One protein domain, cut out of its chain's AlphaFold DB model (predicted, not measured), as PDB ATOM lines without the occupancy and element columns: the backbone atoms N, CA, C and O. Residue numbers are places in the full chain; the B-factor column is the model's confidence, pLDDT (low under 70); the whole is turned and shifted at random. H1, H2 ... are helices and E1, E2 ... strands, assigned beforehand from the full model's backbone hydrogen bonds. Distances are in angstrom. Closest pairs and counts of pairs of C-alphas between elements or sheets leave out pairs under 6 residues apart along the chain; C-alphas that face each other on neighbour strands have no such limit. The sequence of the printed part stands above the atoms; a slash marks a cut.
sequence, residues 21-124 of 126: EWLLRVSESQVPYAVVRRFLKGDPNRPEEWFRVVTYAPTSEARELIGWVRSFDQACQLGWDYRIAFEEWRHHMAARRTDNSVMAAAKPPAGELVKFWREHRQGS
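This is residues 21 to 124 of the 126 residues of an uncharacterized protein of Leifsonia sp. 71-9 (UniProt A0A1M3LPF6). A strongly twisted sheet of four strands, E1 to E4, has one long helix, H1, packed along one face with its residues 72 to 83, while the rest of H1 runs on past the sheet. H3 packs about perpendicular to H1 on the same face, by the edge strand E4, and residues 119 to 124, of which 119 to 123 belong to H3, stick out free; the short H2 lies beyond the sheet, near the far end of H1. The printed part has 104 residues, with E1 E2 E3 E4 H1 H2 H3 along the chain, and the sheet's order is E1 - E2 - E3 - E4, all antiparallel. The class is mixed, helices and strands. The whole is only just compact, close to loose, with a radius of gyration of the C-alphas of 15.3 A, and elongated, spanning 56 by 34 by 25 A.

E1 is residues 21 to 24, 9.9 A long, and begins at C-alpha 21 at (106.449, 106.202, 104.430). E2 is residues 34 to 41, 22.0 A, E3 residues 48 to 55, 23.3 A, and E4 residues 65 to 69, 11.9 A. H1, residues 72 to 95, measures 35.0 A and begins at C-alpha 72 at (100.148, 108.212, 113.096). H2 is residues 100 to 105, 8.7 A. H3, residues 110 to 123, measures 20.4 A and ends at C-alpha 123 at (109.925, 110.427, 137.737).

The strands form a meander, each the antiparallel neighbour of the one before. In the hairpin of E1 and E2, N 22 and O 36 are 2.9 A apart, within hydrogen-bond range. In that of E2 and E3, N 37 and O 52 are 2.8 A apart, and in that of E3 and E4, N 53 and O 67 are 2.9 A apart. H1 and the sheet make two layers, a helix on one face of a sheet, at a height over the sheet of 7.6 A. H1 runs along the strands, at 20 degrees to E3 on the local plane; its closest C-alphas to E3 are those of Ala 75 and Val 53, 6.2 A apart. H3 is on the same face; its closest C-alphas to E4 are those of Gly 111 and Ile 66, 4.0 A apart. H1, with residues 81 to 86 alone, touches H3, about perpendicular at 85 degrees, closest at the C-alphas of Tyr 82 and Val 114, 5.4 A apart. H2 is not on the sheet and is close to H1 but not clearly touching, with the C-alphas of Met 103 and Met 93 closest, 6.7 A apart. In H1, H2 and H3 every O i to N i+4 pair is within hydrogen-bond range.

The two C-alphas farthest apart are those of Asn 45 and Arg 97, 55.9 A. The printed part has no cut, and no link is long. Mean pLDDT of the printed part is 91.2; residues 122 to 124 are under 70.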
ATOM      1  N   GLU A  21     105.233 105.787 103.740       94.00
ATOM      2  CA  GLU A  21     106.449 106.202 104.430       94.00
ATOM      3  C   GLU A  21     106.476 107.725 104.582       94.00
ATOM      4  O   GLU A  21     106.191 108.454 103.632       94.00
ATOM      5  N   TRP A  22     106.836 108.188 105.778       96.31
ATOM      6  CA  TRP A  22     107.006 109.599 106.113       96.31
ATOM      7  C   TRP A  22     108.369 109.814 106.763       96.31
ATOM      8  O   TRP A  22     108.801 109.023 107.602       96.31
ATOM      9  N   LEU A  23     109.028 110.911 106.396       96.69
ATOM     10  CA  LEU A  23     110.268 111.368 107.015       96.69
ATOM     11  C   LEU A  23     109.936 112.443 108.045       96.69
ATOM     12  O   LEU A  23     109.298 113.437 107.705       96.69
ATOM     13  N   LEU A  24     110.394 112.269 109.280       97.38
ATOM     14  CA  LEU A  24     110.213 113.270 110.325       97.38
ATOM     15  C   LEU A  24     111.424 114.206 110.363       97.38
ATOM     16  O   LEU A  24     112.566 113.753 110.486       97.38
ATOM     17  N   ARG A  25     111.164 115.512 110.251       97.31
ATOM     18  CA  ARG A  25     112.156 116.597 110.241       97.31
ATOM     19  C   ARG A  25     111.682 117.731 111.148       97.31
ATOM     20  O   ARG A  25     110.483 117.905 111.330       97.31
ATOM     21  N   VAL A  26     112.615 118.514 111.690       93.94
ATOM     22  CA  VAL A  26     112.277 119.775 112.387       93.94
ATOM     23  C   VAL A  26     111.883 120.851 111.377       93.94
ATOM     24  O   VAL A  26     110.979 121.640 111.618       93.94
ATOM     25  N   SER A  27     112.575 120.876 110.239       93.38
ATOM     26  CA  SER A  27     112.314 121.763 109.112       93.38
ATOM     27  C   SER A  27     112.706 121.073 107.806       93.38
ATOM     28  O   SER A  27     113.508 120.137 107.808       93.38
ATOM     29  N   GLU A  28     112.184 121.562 106.682       89.06
ATOM     30  CA  GLU A  28     112.460 121.022 105.338       89.06
ATOM     31  C   GLU A  28     113.960 120.921 105.013       89.06
ATOM     32  O   GLU A  28     114.412 119.965 104.385       89.06
ATOM     33  N   SER A  29     114.761 121.876 105.494       88.44
ATOM     34  CA  SER A  29     116.205 121.929 105.250       88.44
ATOM     35  C   SER A  29     117.033 120.984 106.126       88.44
ATOM     36  O   SER A  29     118.208 120.762 105.834       88.44
ATOM     37  N   GLN A  30     116.466 120.425 107.199       92.62
ATOM     38  CA  GLN A  30     117.201 119.552 108.113       92.62
ATOM     39  C   GLN A  30     117.124 118.086 107.705       92.62
ATOM     40  O   GLN A  30     116.105 117.608 107.208       92.62
ATOM     41  N   VAL A  31     118.205 117.351 107.976       93.81
ATOM     42  CA  VAL A  31     118.248 115.890 107.836       93.81
ATOM     43  C   VAL A  31     117.135 115.270 108.697       93.81
ATOM     44  O   VAL A  31     116.943 115.712 109.835       93.81
ATOM     45  N   PRO A  32     116.386 114.271 108.193       97.19
ATOM     46  CA  PRO A  32     115.381 113.605 109.006       97.19
ATOM     47  C   PRO A  32     116.007 112.941 110.225       97.19
ATOM     48  O   PRO A  32     117.145 112.480 110.181       97.19
ATOM     49  N   TYR A  33     115.237 112.852 111.302       96.81
ATOM     50  CA  TYR A  33     115.654 112.140 112.511       96.81
ATOM     51  C   TYR A  33     114.982 110.768 112.639       96.81
ATOM     52  O   TYR A  33     115.535 109.868 113.274       96.81
ATOM     53  N   ALA A  34     113.823 110.573 112.007       98.12
ATOM     54  CA  ALA A  34     113.089 109.314 112.037       98.12
ATOM     55  C   ALA A  34     112.304 109.076 110.743       98.12
ATOM     56  O   ALA A  34     112.029 109.998 109.971       98.12
ATOM     57  N   VAL A  35     111.930 107.817 110.532       98.12
ATOM     58  CA  VAL A  35     111.057 107.368 109.449       98.12
ATOM     59  C   VAL A  35     109.868 106.636 110.055       98.12
ATOM     60  O   VAL A  35     110.040 105.727 110.871       98.12
ATOM     61  N   VAL A  36     108.663 107.013 109.640       97.94
ATOM     62  CA  VAL A  36     107.415 106.337 110.006       97.94
ATOM     63  C   VAL A  36     106.935 105.544 108.806       97.94
ATOM     64  O   VAL A  36     106.828 106.095 107.714       97.94
ATOM     65  N   ARG A  37     106.612 104.265 109.002       96.56
ATOM     66  CA  ARG A  37     106.009 103.429 107.965       96.56
ATOM     67  C   ARG A  37     104.697 102.811 108.430       96.56
ATOM     68  O   ARG A  37     104.647 102.195 109.493       96.56
ATOM     69  N   ARG A  38     103.649 102.957 107.622       95.12
ATOM     70  CA  ARG A  38     102.316 102.387 107.853       95.12
ATOM     71  C   ARG A  38     102.251 100.953 107.339       95.12
ATOM     72  O   ARG A  38     102.683 100.655 106.227       95.12
ATOM     73  N   PHE A  39     101.656 100.088 108.144       92.06
ATOM     74  CA  PHE A  39     101.367  98.697 107.844       92.06
ATOM     75  C   PHE A  39      99.897  98.422 108.136       92.06
ATOM     76  O   PHE A  39      99.357  98.885 109.138       92.06
ATOM     77  N   LEU A  40      99.274  97.632 107.269       89.38
ATOM     78  CA  LEU A  40      97.981  97.020 107.532       89.38
ATOM     79  C   LEU A  40      98.240  95.548 107.857       89.38
ATOM     80  O   LEU A  40      98.941  94.867 107.108       89.38
ATOM     81  N   LYS A  41      97.741  95.078 108.999       82.75
ATOM     82  CA  LYS A  41      97.838  93.681 109.449       82.75
ATOM     83  C   LYS A  41      96.443  93.146 109.770       82.75
ATOM     84  O   LYS A  41      95.524  93.922 109.988       82.75
ATOM     85  N   GLY A  42      96.302  91.828 109.862       80.69
ATOM     86  CA  GLY A  42      95.049  91.191 110.277       80.69
ATOM     87  C   GLY A  42      94.083  90.925 109.122       80.69
ATOM     88  O   GLY A  42      94.509  90.725 107.984       80.69
ATOM     89  N   ASP A  43      92.791  90.865 109.445       82.19
ATOM     90  CA  ASP A  43      91.718  90.496 108.517       82.19
ATOM     91  C   ASP A  43      91.599  91.518 107.366       82.19
ATOM     92  O   ASP A  43      91.467  92.714 107.635       82.19
ATOM     93  N   PRO A  44      91.593  91.093 106.088       81.06
ATOM     94  CA  PRO A  44      91.396  91.990 104.948       81.06
ATOM     95  C   PRO A  44      90.108  92.827 104.997       81.06
ATOM     96  O   PRO A  44      90.077  93.929 104.454       81.06
ATOM     97  N   ASN A  45      89.055  92.335 105.652       85.25
ATOM     98  CA  ASN A  45      87.778  93.036 105.808       85.25
ATOM     99  C   ASN A  45      87.789  94.035 106.973       85.25
ATOM    100  O   ASN A  45      86.924  94.909 107.046       85.25
ATOM    101  N   ARG A  46      88.742  93.900 107.903       83.12
ATOM    102  CA  ARG A  46      88.931  94.781 109.066       83.12
ATOM    103  C   ARG A  46      90.423  94.926 109.377       83.12
ATOM    104  O   ARG A  46      90.886  94.425 110.404       83.12
ATOM    105  N   PRO A  47      91.189  95.588 108.493       86.81
ATOM    106  CA  PRO A  47      92.625  95.680 108.665       86.81
ATOM    107  C   PRO A  47      92.963  96.532 109.887       86.81
ATOM    108  O   PRO A  47      92.450  97.636 110.079       86.81
ATOM    109  N   GLU A  48      93.881  96.026 110.696       91.31
ATOM    110  CA  GLU A  48      94.483  96.758 111.789       91.31
ATOM    111  C   GLU A  48      95.635  97.614 111.289       91.31
ATOM    112  O   GLU A  48      96.597  97.125 110.687       91.31
ATOM    113  N   GLU A  49      95.565  98.899 111.603       93.25
ATOM    114  CA  GLU A  49      96.619  99.835 111.270       93.25
ATOM    115  C   GLU A  49      97.720  99.854 112.335       93.25
ATOM    116  O   GLU A  49      97.467  99.978 113.537       93.25
ATOM    117  N   TRP A  50      98.957  99.738 111.860       95.75
ATOM    118  CA  TRP A  50     100.172  99.764 112.658       95.75
ATOM    119  C   TRP A  50     101.191 100.711 112.037       95.75
ATOM    120  O   TRP A  50     101.390 100.720 110.822       95.75
ATOM    121  N   PHE A  51     101.910 101.445 112.875       97.00
ATOM    122  CA  PHE A  51     102.982 102.336 112.448       97.00
ATOM    123  C   PHE A  51     104.303 101.864 113.045       97.00
ATOM    124  O   PHE A  51     104.432 101.760 114.265       97.00
ATOM    125  N   ARG A  52     105.279 101.566 112.184       97.69
ATOM    126  CA  ARG A  52     106.663 101.279 112.573       97.69
ATOM    127  C   ARG A  52     107.452 102.574 112.544       97.69
ATOM    128  O   ARG A  52     107.481 103.236 111.509       97.69
ATOM    129  N   VAL A  53     108.136 102.883 113.635       98.50
ATOM    130  CA  VAL A  53     109.009 104.054 113.732       98.50
ATOM    131  C   VAL A  53     110.447 103.577 113.845       98.50
ATOM    132  O   VAL A  53     110.768 102.744 114.695       98.50
ATOM    133  N   VAL A  54     111.307 104.077 112.966       98.56
ATOM    134  CA  VAL A  54     112.739 103.760 112.946       98.56
ATOM    135  C   VAL A  54     113.564 105.039 112.899       98.56
ATOM    136  O   VAL A  54     113.062 106.085 112.481       98.56
ATOM    137  N   THR A  55     114.828 104.970 113.308       98.00
ATOM    138  CA  THR A  55     115.765 106.081 113.115       98.00
ATOM    139  C   THR A  55     115.942 106.369 111.628       98.00
ATOM    140  O   THR A  55     115.766 105.496 110.771       98.00
ATOM    141  N   TYR A  56     116.274 107.614 111.297       97.19
ATOM    142  CA  TYR A  56     116.691 107.915 109.938       97.19
ATOM    143  C   TYR A  56     118.132 107.458 109.702       97.19
ATOM    144  O   TYR A  56     119.037 107.774 110.470       97.19
ATOM    145  N   ALA A  57     118.324 106.764 108.586       94.56
ATOM    146  CA  ALA A  57     119.615 106.523 107.968       94.56
ATOM    147  C   ALA A  57     119.428 106.452 106.439       94.56
ATOM    148  O   ALA A  57     118.333 106.073 105.983       94.56
ATOM    149  N   PRO A  58     120.466 106.798 105.645       92.19
ATOM    150  CA  PRO A  58     120.404 106.726 104.187       92.19
ATOM    151  C   PRO A  58     120.057 105.322 103.684       92.19
ATOM    152  O   PRO A  58     119.223 105.174 102.795       92.19
ATOM    153  N   THR A  59     120.640 104.292 104.299       92.00
ATOM    154  CA  THR A  59     120.337 102.887 104.015       92.00
ATOM    155  C   THR A  59     119.354 102.337 105.042       92.00
ATOM    156  O   THR A  59     119.373 102.716 106.213       92.00
ATOM    157  N   SER A  60     118.469 101.431 104.620       88.69
ATOM    158  CA  SER A  60     117.478 100.826 105.520       88.69
ATOM    159  C   SER A  60     118.102  99.950 106.607       88.69
ATOM    160  O   SER A  60     117.525  99.828 107.680       88.69
ATOM    161  N   GLU A  61     119.262  99.353 106.333       92.31
ATOM    162  CA  GLU A  61     119.989  98.448 107.238       92.31
ATOM    163  C   GLU A  61     120.538  99.169 108.469       92.31
ATOM    164  O   GLU A  61     120.561  98.606 109.557       92.31
ATOM    165  N   ALA A  62     120.923 100.437 108.314       93.75
ATOM    166  CA  ALA A  62     121.426 101.265 109.405       93.75
ATOM    167  C   ALA A  62     120.304 101.883 110.264       93.75
ATOM    168  O   ALA A  62     120.586 102.603 111.222       93.75
ATOM    169  N   ARG A  63     119.028 101.646 109.926       96.56
ATOM    170  CA  ARG A  63     117.888 102.170 110.688       96.56
ATOM    171  C   ARG A  63     117.585 101.260 111.873       96.56
ATOM    172  O   ARG A  63     117.267 100.084 111.711       96.56
ATOM    173  N   GLU A  64     117.589 101.833 113.064       97.50
ATOM    174  CA  GLU A  64     117.241 101.139 114.301       97.50
ATOM    175  C   GLU A  64     115.741 101.263 114.576       97.50
ATOM    176  O   GLU A  64     115.133 102.308 114.332       97.50
ATOM    177  N   LEU A  65     115.122 100.208 115.111       98.12
ATOM    178  CA  LEU A  65     113.732 100.272 115.555       98.12
ATOM    179  C   LEU A  65     113.616 101.166 116.794       98.12
ATOM    180  O   LEU A  65     114.252 100.905 117.811       98.12
ATOM    181  N   ILE A  66     112.746 102.175 116.714       98.38
ATOM    182  CA  ILE A  66     112.316 102.955 117.877       98.38
ATOM    183  C   ILE A  66     111.103 102.267 118.512       98.38
ATOM    184  O   ILE A  66     111.080 102.038 119.718       98.38
ATOM    185  N   GLY A  67     110.107 101.875 117.706       97.94
ATOM    186  CA  GLY A  67     108.963 101.105 118.201       97.94
ATOM    187  C   GLY A  67     107.802 100.959 117.219       97.94
ATOM    188  O   GLY A  67     107.903 101.306 116.039       97.94
ATOM    189  N   TRP A  68     106.695 100.422 117.734       97.81
ATOM    190  CA  TRP A  68     105.430 100.231 117.024       97.81
ATOM    191  C   TRP A  68     104.280 100.876 117.792       97.81
ATOM    192  O   TRP A  68     104.205 100.743 119.010       97.81
ATOM    193  N   VAL A  69     103.374 101.537 117.075       97.38
ATOM    194  CA  VAL A  69     102.218 102.242 117.652       97.38
ATOM    195  C   VAL A  69     100.985 102.117 116.757       97.38
ATOM    196  O   VAL A  69     101.075 101.633 115.625       97.38
ATOM    197  N   ARG A  70      99.818 102.510 117.282       95.44
ATOM    198  CA  ARG A  70      98.507 102.283 116.648       95.44
ATOM    199  C   ARG A  70      97.924 103.509 115.953       95.44
ATOM    200  O   ARG A  70      96.911 103.375 115.278       95.44
ATOM    201  N   SER A  71      98.550 104.677 116.083       96.25
ATOM    202  CA  SER A  71      98.148 105.887 115.362       96.25
ATOM    203  C   SER A  71      99.354 106.625 114.786       96.25
ATOM    204  O   SER A  71     100.472 106.526 115.297       96.25
ATOM    205  N   PHE A  72      99.116 107.386 113.718       96.12
ATOM    206  CA  PHE A  72     100.148 108.212 113.096       96.12
ATOM    207  C   PHE A  72     100.674 109.288 114.056       96.12
ATOM    208  O   PHE A  72     101.877 109.510 114.132       96.12
ATOM    209  N   ASP A  73      99.793 109.891 114.853       97.94
ATOM    210  CA  ASP A  73     100.163 110.895 115.854       97.94
ATOM    211  C   ASP A  73     101.110 110.324 116.926       97.94
ATOM    212  O   ASP A  73     102.184 110.872 117.177       97.94
ATOM    213  N   GLN A  74     100.803 109.127 117.447       97.94
ATOM    214  CA  GLN A  74     101.704 108.408 118.353       97.94
ATOM    215  C   GLN A  74     103.050 108.093 117.692       97.94
ATOM    216  O   GLN A  74     104.073 108.061 118.375       97.94
ATOM    217  N   ALA A  75     103.071 107.849 116.378       98.25
ATOM    218  CA  ALA A  75     104.300 107.574 115.640       98.25
ATOM    219  C   ALA A  75     105.176 108.825 115.517       98.25
ATOM    220  O   ALA A  75     106.387 108.750 115.741       98.25
ATOM    221  N   CYS A  76     104.562 109.973 115.225       98.19
ATOM    222  CA  CYS A  76     105.227 111.272 115.213       98.19
ATOM    223  C   CYS A  76     105.796 111.620 116.592       98.19
ATOM    224  O   CYS A  76     106.980 111.945 116.695       98.19
ATOM    225  N   GLN A  77     104.995 111.466 117.652       98.06
ATOM    226  CA  GLN A  77     105.439 111.706 119.025       98.06
ATOM    227  C   GLN A  77     106.574 110.759 119.428       98.06
ATOM    228  O   GLN A  77     107.565 111.195 120.001       98.06
ATOM    229  N   LEU A  78     106.480 109.469 119.090       98.31
ATOM    230  CA  LEU A  78     107.533 108.497 119.385       98.31
ATOM    231  C   LEU A  78     108.856 108.848 118.683       98.31
ATOM    232  O   LEU A  78     109.925 108.727 119.279       98.31
ATOM    233  N   GLY A  79     108.792 109.304 117.430       98.19
ATOM    234  CA  GLY A  79     109.970 109.800 116.721       98.19
ATOM    235  C   GLY A  79     110.548 111.069 117.353       98.19
ATOM    236  O   GLY A  79     111.769 111.215 117.419       98.19
ATOM    237  N   TRP A  80     109.694 111.982 117.823       97.50
ATOM    238  CA  TRP A  80     110.123 113.196 118.520       97.50
ATOM    239  C   TRP A  80     110.800 112.886 119.858       97.50
ATOM    240  O   TRP A  80     111.884 113.396 120.128       97.50
ATOM    241  N   ASP A  81     110.226 111.983 120.652       97.38
ATOM    242  CA  ASP A  81     110.806 111.542 121.922       97.38
ATOM    243  C   ASP A  81     112.205 110.947 121.720       97.38
ATOM    244  O   ASP A  81     113.122 111.253 122.477       97.38
ATOM    245  N   TYR A  82     112.404 110.158 120.654       97.69
ATOM    246  CA  TYR A  82     113.735 109.676 120.278       97.69
ATOM    247  C   TYR A  82     114.714 110.816 120.013       97.69
ATOM    248  O   TYR A  82     115.846 110.764 120.490       97.69
ATOM    249  N   ARG A  83     114.297 111.846 119.270       96.31
ATOM    250  CA  ARG A  83     115.160 112.994 118.979       96.31
ATOM    251  C   ARG A  83     115.637 113.655 120.274       96.31
ATOM    252  O   ARG A  83     116.840 113.848 120.432       96.31
ATOM    253  N   ILE A  84     114.712 113.969 121.181       95.81
ATOM    254  CA  ILE A  84     115.035 114.626 122.454       95.81
ATOM    255  C   ILE A  84     115.939 113.733 123.309       95.81
ATOM    256  O   ILE A  84     116.993 114.180 123.759       95.81
ATOM    257  N   ALA A  85     115.594 112.450 123.455       95.50
ATOM    258  CA  ALA A  85     116.394 111.492 124.216       95.50
ATOM    259  C   ALA A  85     117.821 111.344 123.655       95.50
ATOM    260  O   ALA A  85     118.794 111.279 124.407       95.50
ATOM    261  N   PHE A  86     117.968 111.321 122.327       94.75
ATOM    262  CA  PHE A  86     119.267 111.248 121.664       94.75
ATOM    263  C   PHE A  86     120.094 112.525 121.839       94.75
ATOM    264  O   PHE A  86     121.300 112.441 122.079       94.75
ATOM    265  N   GLU A  87     119.468 113.701 121.759       93.50
ATOM    266  CA  GLU A  87     120.137 114.976 122.025       93.50
ATOM    267  C   GLU A  87     120.640 115.049 123.472       93.50
ATOM    268  O   GLU A  87     121.821 115.331 123.686       93.50
ATOM    269  N   GLU A  88     119.798 114.719 124.455       92.44
ATOM    270  CA  GLU A  88     120.176 114.685 125.874       92.44
ATOM    271  C   GLU A  88     121.326 113.704 126.141       92.44
ATOM    272  O   GLU A  88     122.325 114.072 126.768       92.44
ATOM    273  N   TRP A  89     121.243 112.481 125.608       91.75
ATOM    274  CA  TRP A  89     122.315 111.490 125.729       91.75
ATOM    275  C   TRP A  89     123.630 112.000 125.127       91.75
ATOM    276  O   TRP A  89     124.687 111.897 125.757       91.75
ATOM    277  N   ARG A  90     123.577 112.615 123.939       90.94
ATOM    278  CA  ARG A  90     124.759 113.179 123.274       90.94
ATOM    279  C   ARG A  90     125.392 114.284 124.118       90.94
ATOM    280  O   ARG A  90     126.615 114.321 124.245       90.94
ATOM    281  N   HIS A  91     124.579 115.154 124.714       89.56
ATOM    282  CA  HIS A  91     125.058 116.206 125.610       89.56
ATOM    283  C   HIS A  91     125.696 115.637 126.882       89.56
ATOM    284  O   HIS A  91     126.788 116.071 127.254       89.56
ATOM    285  N   HIS A  92     125.083 114.628 127.503       87.44
ATOM    286  CA  HIS A  92     125.651 113.939 128.665       87.44
ATOM    287  C   HIS A  92     127.010 113.288 128.346       87.44
ATOM    288  O   HIS A  92     127.965 113.427 129.110       87.44
ATOM    289  N   MET A  93     127.136 112.624 127.196       85.56
ATOM    290  CA  MET A  93     128.396 112.000 126.778       85.56
ATOM    291  C   MET A  93     129.490 113.025 126.445       85.56
ATOM    292  O   MET A  93     130.650 112.832 126.825       85.56
ATOM    293  N   ALA A  94     129.122 114.136 125.796       85.00
ATOM    294  CA  ALA A  94     130.036 115.234 125.485       85.00
ATOM    295  C   ALA A  94     130.538 115.950 126.752       85.00
ATOM    296  O   ALA A  94     131.723 116.267 126.848       85.00
ATOM    297  N   ALA A  95     129.680 116.140 127.761       83.12
ATOM    298  CA  ALA A  95     130.073 116.704 129.056       83.12
ATOM    299  C   ALA A  95     131.145 115.854 129.767       83.12
ATOM    300  O   ALA A  95     131.990 116.385 130.487       83.12
ATOM    301  N   ARG A  96     131.166 114.540 129.503       83.88
ATOM    302  CA  ARG A  96     132.173 113.594 130.014       83.88
ATOM    303  C   ARG A  96     133.458 113.561 129.176       83.88
ATOM    304  O   ARG A  96     134.337 112.758 129.469       83.88
ATOM    305  N   ARG A  97     133.579 114.431 128.160       79.50
ATOM    306  CA  ARG A  97     134.698 114.495 127.195       79.50
ATOM    307  C   ARG A  97     134.987 113.148 126.525       79.50
ATOM    308  O   ARG A  97     136.137 112.818 126.248       79.50
ATOM    309  N   THR A  98     133.939 112.366 126.291       77.38
ATOM    310  CA  THR A  98     134.058 111.067 125.628       77.38
ATOM    311  C   THR A  98     134.380 111.276 124.149       77.38
ATOM    312  O   THR A  98     133.772 112.127 123.504       77.38
ATOM    313  N   ASP A  99     135.320 110.501 123.608       83.62
ATOM    314  CA  ASP A  99     135.628 110.517 122.176       83.62
ATOM    315  C   ASP A  99     134.427 110.042 121.337       83.62
ATOM    316  O   ASP A  99     133.676 109.162 121.760       83.62
ATOM    317  N   ASN A 100     134.261 110.579 120.125       77.75
ATOM    318  CA  ASN A 100     133.138 110.250 119.240       77.75
ATOM    319  C   ASN A 100     133.031 108.750 118.910       77.75
ATOM    320  O   ASN A 100     131.918 108.233 118.792       77.75
ATOM    321  N   SER A 101     134.156 108.040 118.774       79.88
ATOM    322  CA  SER A 101     134.165 106.590 118.521       79.88
ATOM    323  C   SER A 101     133.624 105.802 119.716       79.88
ATOM    324  O   SER A 101     132.814 104.887 119.557       79.88
ATOM    325  N   VAL A 102     133.995 106.220 120.927       80.88
ATOM    326  CA  VAL A 102     133.517 105.642 122.186       80.88
ATOM    327  C   VAL A 102     132.046 105.995 122.410       80.88
ATOM    328  O   VAL A 102     131.272 105.147 122.843       80.88
ATOM    329  N   MET A 103     131.627 107.215 122.055       79.62
ATOM    330  CA  MET A 103     130.219 107.613 122.085       79.62
ATOM    331  C   MET A 103     129.369 106.719 121.184       79.62
ATOM    332  O   MET A 103     128.362 106.190 121.641       79.62
ATOM    333  N   ALA A 104     129.779 106.518 119.929       77.50
ATOM    334  CA  ALA A 104     129.046 105.682 118.985       77.50
ATOM    335  C   ALA A 104     128.908 104.233 119.482       77.50
ATOM    336  O   ALA A 104     127.816 103.674 119.421       77.50
ATOM    337  N   ALA A 105     129.982 103.658 120.033       82.62
ATOM    338  CA  ALA A 105     129.967 102.306 120.593       82.62
ATOM    339  C   ALA A 105     129.096 102.177 121.857       82.62
ATOM    340  O   ALA A 105     128.548 101.112 122.122       82.62
ATOM    341  N   ALA A 106     128.962 103.254 122.633       85.25
ATOM    342  CA  ALA A 106     128.192 103.280 123.875       85.25
ATOM    343  C   ALA A 106     126.722 103.696 123.688       85.25
ATOM    344  O   ALA A 106     125.995 103.790 124.682       85.25
ATOM    345  N   LYS A 107     126.271 103.996 122.459       90.44
ATOM    346  CA  LYS A 107     124.888 104.423 122.213       90.44
ATOM    347  C   LYS A 107     123.927 103.260 122.491       90.44
ATOM    348  O   LYS A 107     124.036 102.230 121.827       90.44
ATOM    349  N   PRO A 108     122.950 103.418 123.400       91.94
ATOM    350  CA  PRO A 108     121.904 102.420 123.559       91.94
ATOM    351  C   PRO A 108     121.078 102.282 122.269       91.94
ATOM    352  O   PRO A 108     120.939 103.265 121.527       91.94
ATOM    353  N   PRO A 109     120.476 101.108 122.010       96.25
ATOM    354  CA  PRO A 109     119.499 100.945 120.941       96.25
ATOM    355  C   PRO A 109     118.390 102.002 121.020       96.25
ATOM    356  O   PRO A 109     117.914 102.334 122.108       96.25
ATOM    357  N   ALA A 110     117.942 102.515 119.872       97.00
ATOM    358  CA  ALA A 110     116.996 103.633 119.820       97.00
ATOM    359  C   ALA A 110     115.720 103.436 120.665       97.00
ATOM    360  O   ALA A 110     115.306 104.353 121.375       97.00
ATOM    361  N   GLY A 111     115.109 102.248 120.621       96.62
ATOM    362  CA  GLY A 111     113.926 101.940 121.430       96.62
ATOM    363  C   GLY A 111     114.198 101.917 122.941       96.62
ATOM    364  O   GLY A 111     113.374 102.393 123.720       96.62
ATOM    365  N   GLU A 112     115.364 101.419 123.361       96.31
ATOM    366  CA  GLU A 112     115.764 101.396 124.776       96.31
ATOM    367  C   GLU A 112     116.055 102.801 125.298       96.31
ATOM    368  O   GLU A 112     115.622 103.155 126.394       96.31
ATOM    369  N   LEU A 113     116.714 103.629 124.482       95.38
ATOM    370  CA  LEU A 113     116.997 105.021 124.814       95.38
ATOM    371  C   LEU A 113     115.709 105.815 125.081       95.38
ATOM    372  O   LEU A 113     115.621 106.532 126.076       95.38
ATOM    373  N   VAL A 114     114.691 105.651 124.228       96.31
ATOM    374  CA  VAL A 114     113.383 106.298 124.425       96.31
ATOM    375  C   VAL A 114     112.692 105.793 125.683       96.31
ATOM    376  O   VAL A 114     112.135 106.593 126.434       96.31
ATOM    377  N   LYS A 115     112.708 104.476 125.912       94.19
ATOM    378  CA  LYS A 115     112.086 103.873 127.094       94.19
ATOM    379  C   LYS A 115     112.682 104.462 128.375       94.19
ATOM    380  O   LYS A 115     111.936 104.994 129.192       94.19
ATOM    381  N   PHE A 116     114.009 104.440 128.484       91.75
ATOM    382  CA  PHE A 116     114.737 105.002 129.618       91.75
ATOM    383  C   PHE A 116     114.414 106.489 129.821       91.75
ATOM    384  O   PHE A 116     114.056 106.913 130.917       91.75
ATOM    385  N   TRP A 117     114.471 107.289 128.751       92.50
ATOM    386  CA  TRP A 117     114.178 108.720 128.828       92.50
ATOM    387  C   TRP A 117     112.758 109.010 129.334       92.50
ATOM    388  O   TRP A 117     112.572 109.859 130.209       92.50
ATOM    389  N   ARG A 118     111.747 108.277 128.844       91.31
ATOM    390  CA  ARG A 118     110.355 108.437 129.298       91.31
ATOM    391  C   ARG A 118     110.193 108.104 130.782       91.31
ATOM    392  O   ARG A 118     109.528 108.859 131.489       91.31
ATOM    393  N   GLU A 119     110.812 107.021 131.248       91.50
ATOM    394  CA  GLU A 119     110.780 106.603 132.658       91.50
ATOM    395  C   GLU A 119     111.397 107.680 133.573       91.50
ATOM    396  O   GLU A 119     110.796 108.071 134.576       91.50
ATOM    397  N   HIS A 120     112.538 108.254 133.181       84.00
ATOM    398  CA  HIS A 120     113.207 109.312 133.945       84.00
ATOM    399  C   HIS A 120     112.476 110.664 133.915       84.00
ATOM    400  O   HIS A 120     112.467 111.392 134.914       84.00
ATOM    401  N   ARG A 121     111.820 111.004 132.801       78.19
ATOM    402  CA  ARG A 121     111.027 112.237 132.687       78.19
ATOM    403  C   ARG A 121     109.762 112.191 133.547       78.19
ATOM    404  O   ARG A 121     109.408 113.194 134.163       78.19
ATOM    405  N   GLN A 122     109.103 111.034 133.621       65.44
ATOM    406  CA  GLN A 122     107.917 110.838 134.464       65.44
ATOM    407  C   GLN A 122     108.264 110.872 135.960       65.44
ATOM    408  O   GLN A 122     107.512 111.452 136.738       65.44
ATOM    409  N   GLY A 123     109.435 110.355 136.355       58.34
ATOM    410  CA  GLY A 123     109.925 110.427 137.737       58.34
ATOM    411  C   GLY A 123     110.387 111.817 138.202       58.34
ATOM    412  O   GLY A 123     110.542 112.030 139.397       58.34
ATOM    413  N   SER A 124     110.585 112.772 137.286       56.94
ATOM    414  CA  SER A 124     111.008 114.149 137.610       56.94
ATOM    415  C   SER A 124     109.836 115.113 137.861       56.94
ATOM    416  O   SER A 124     110.059 116.293 138.115       56.94
TER     417      SER A 124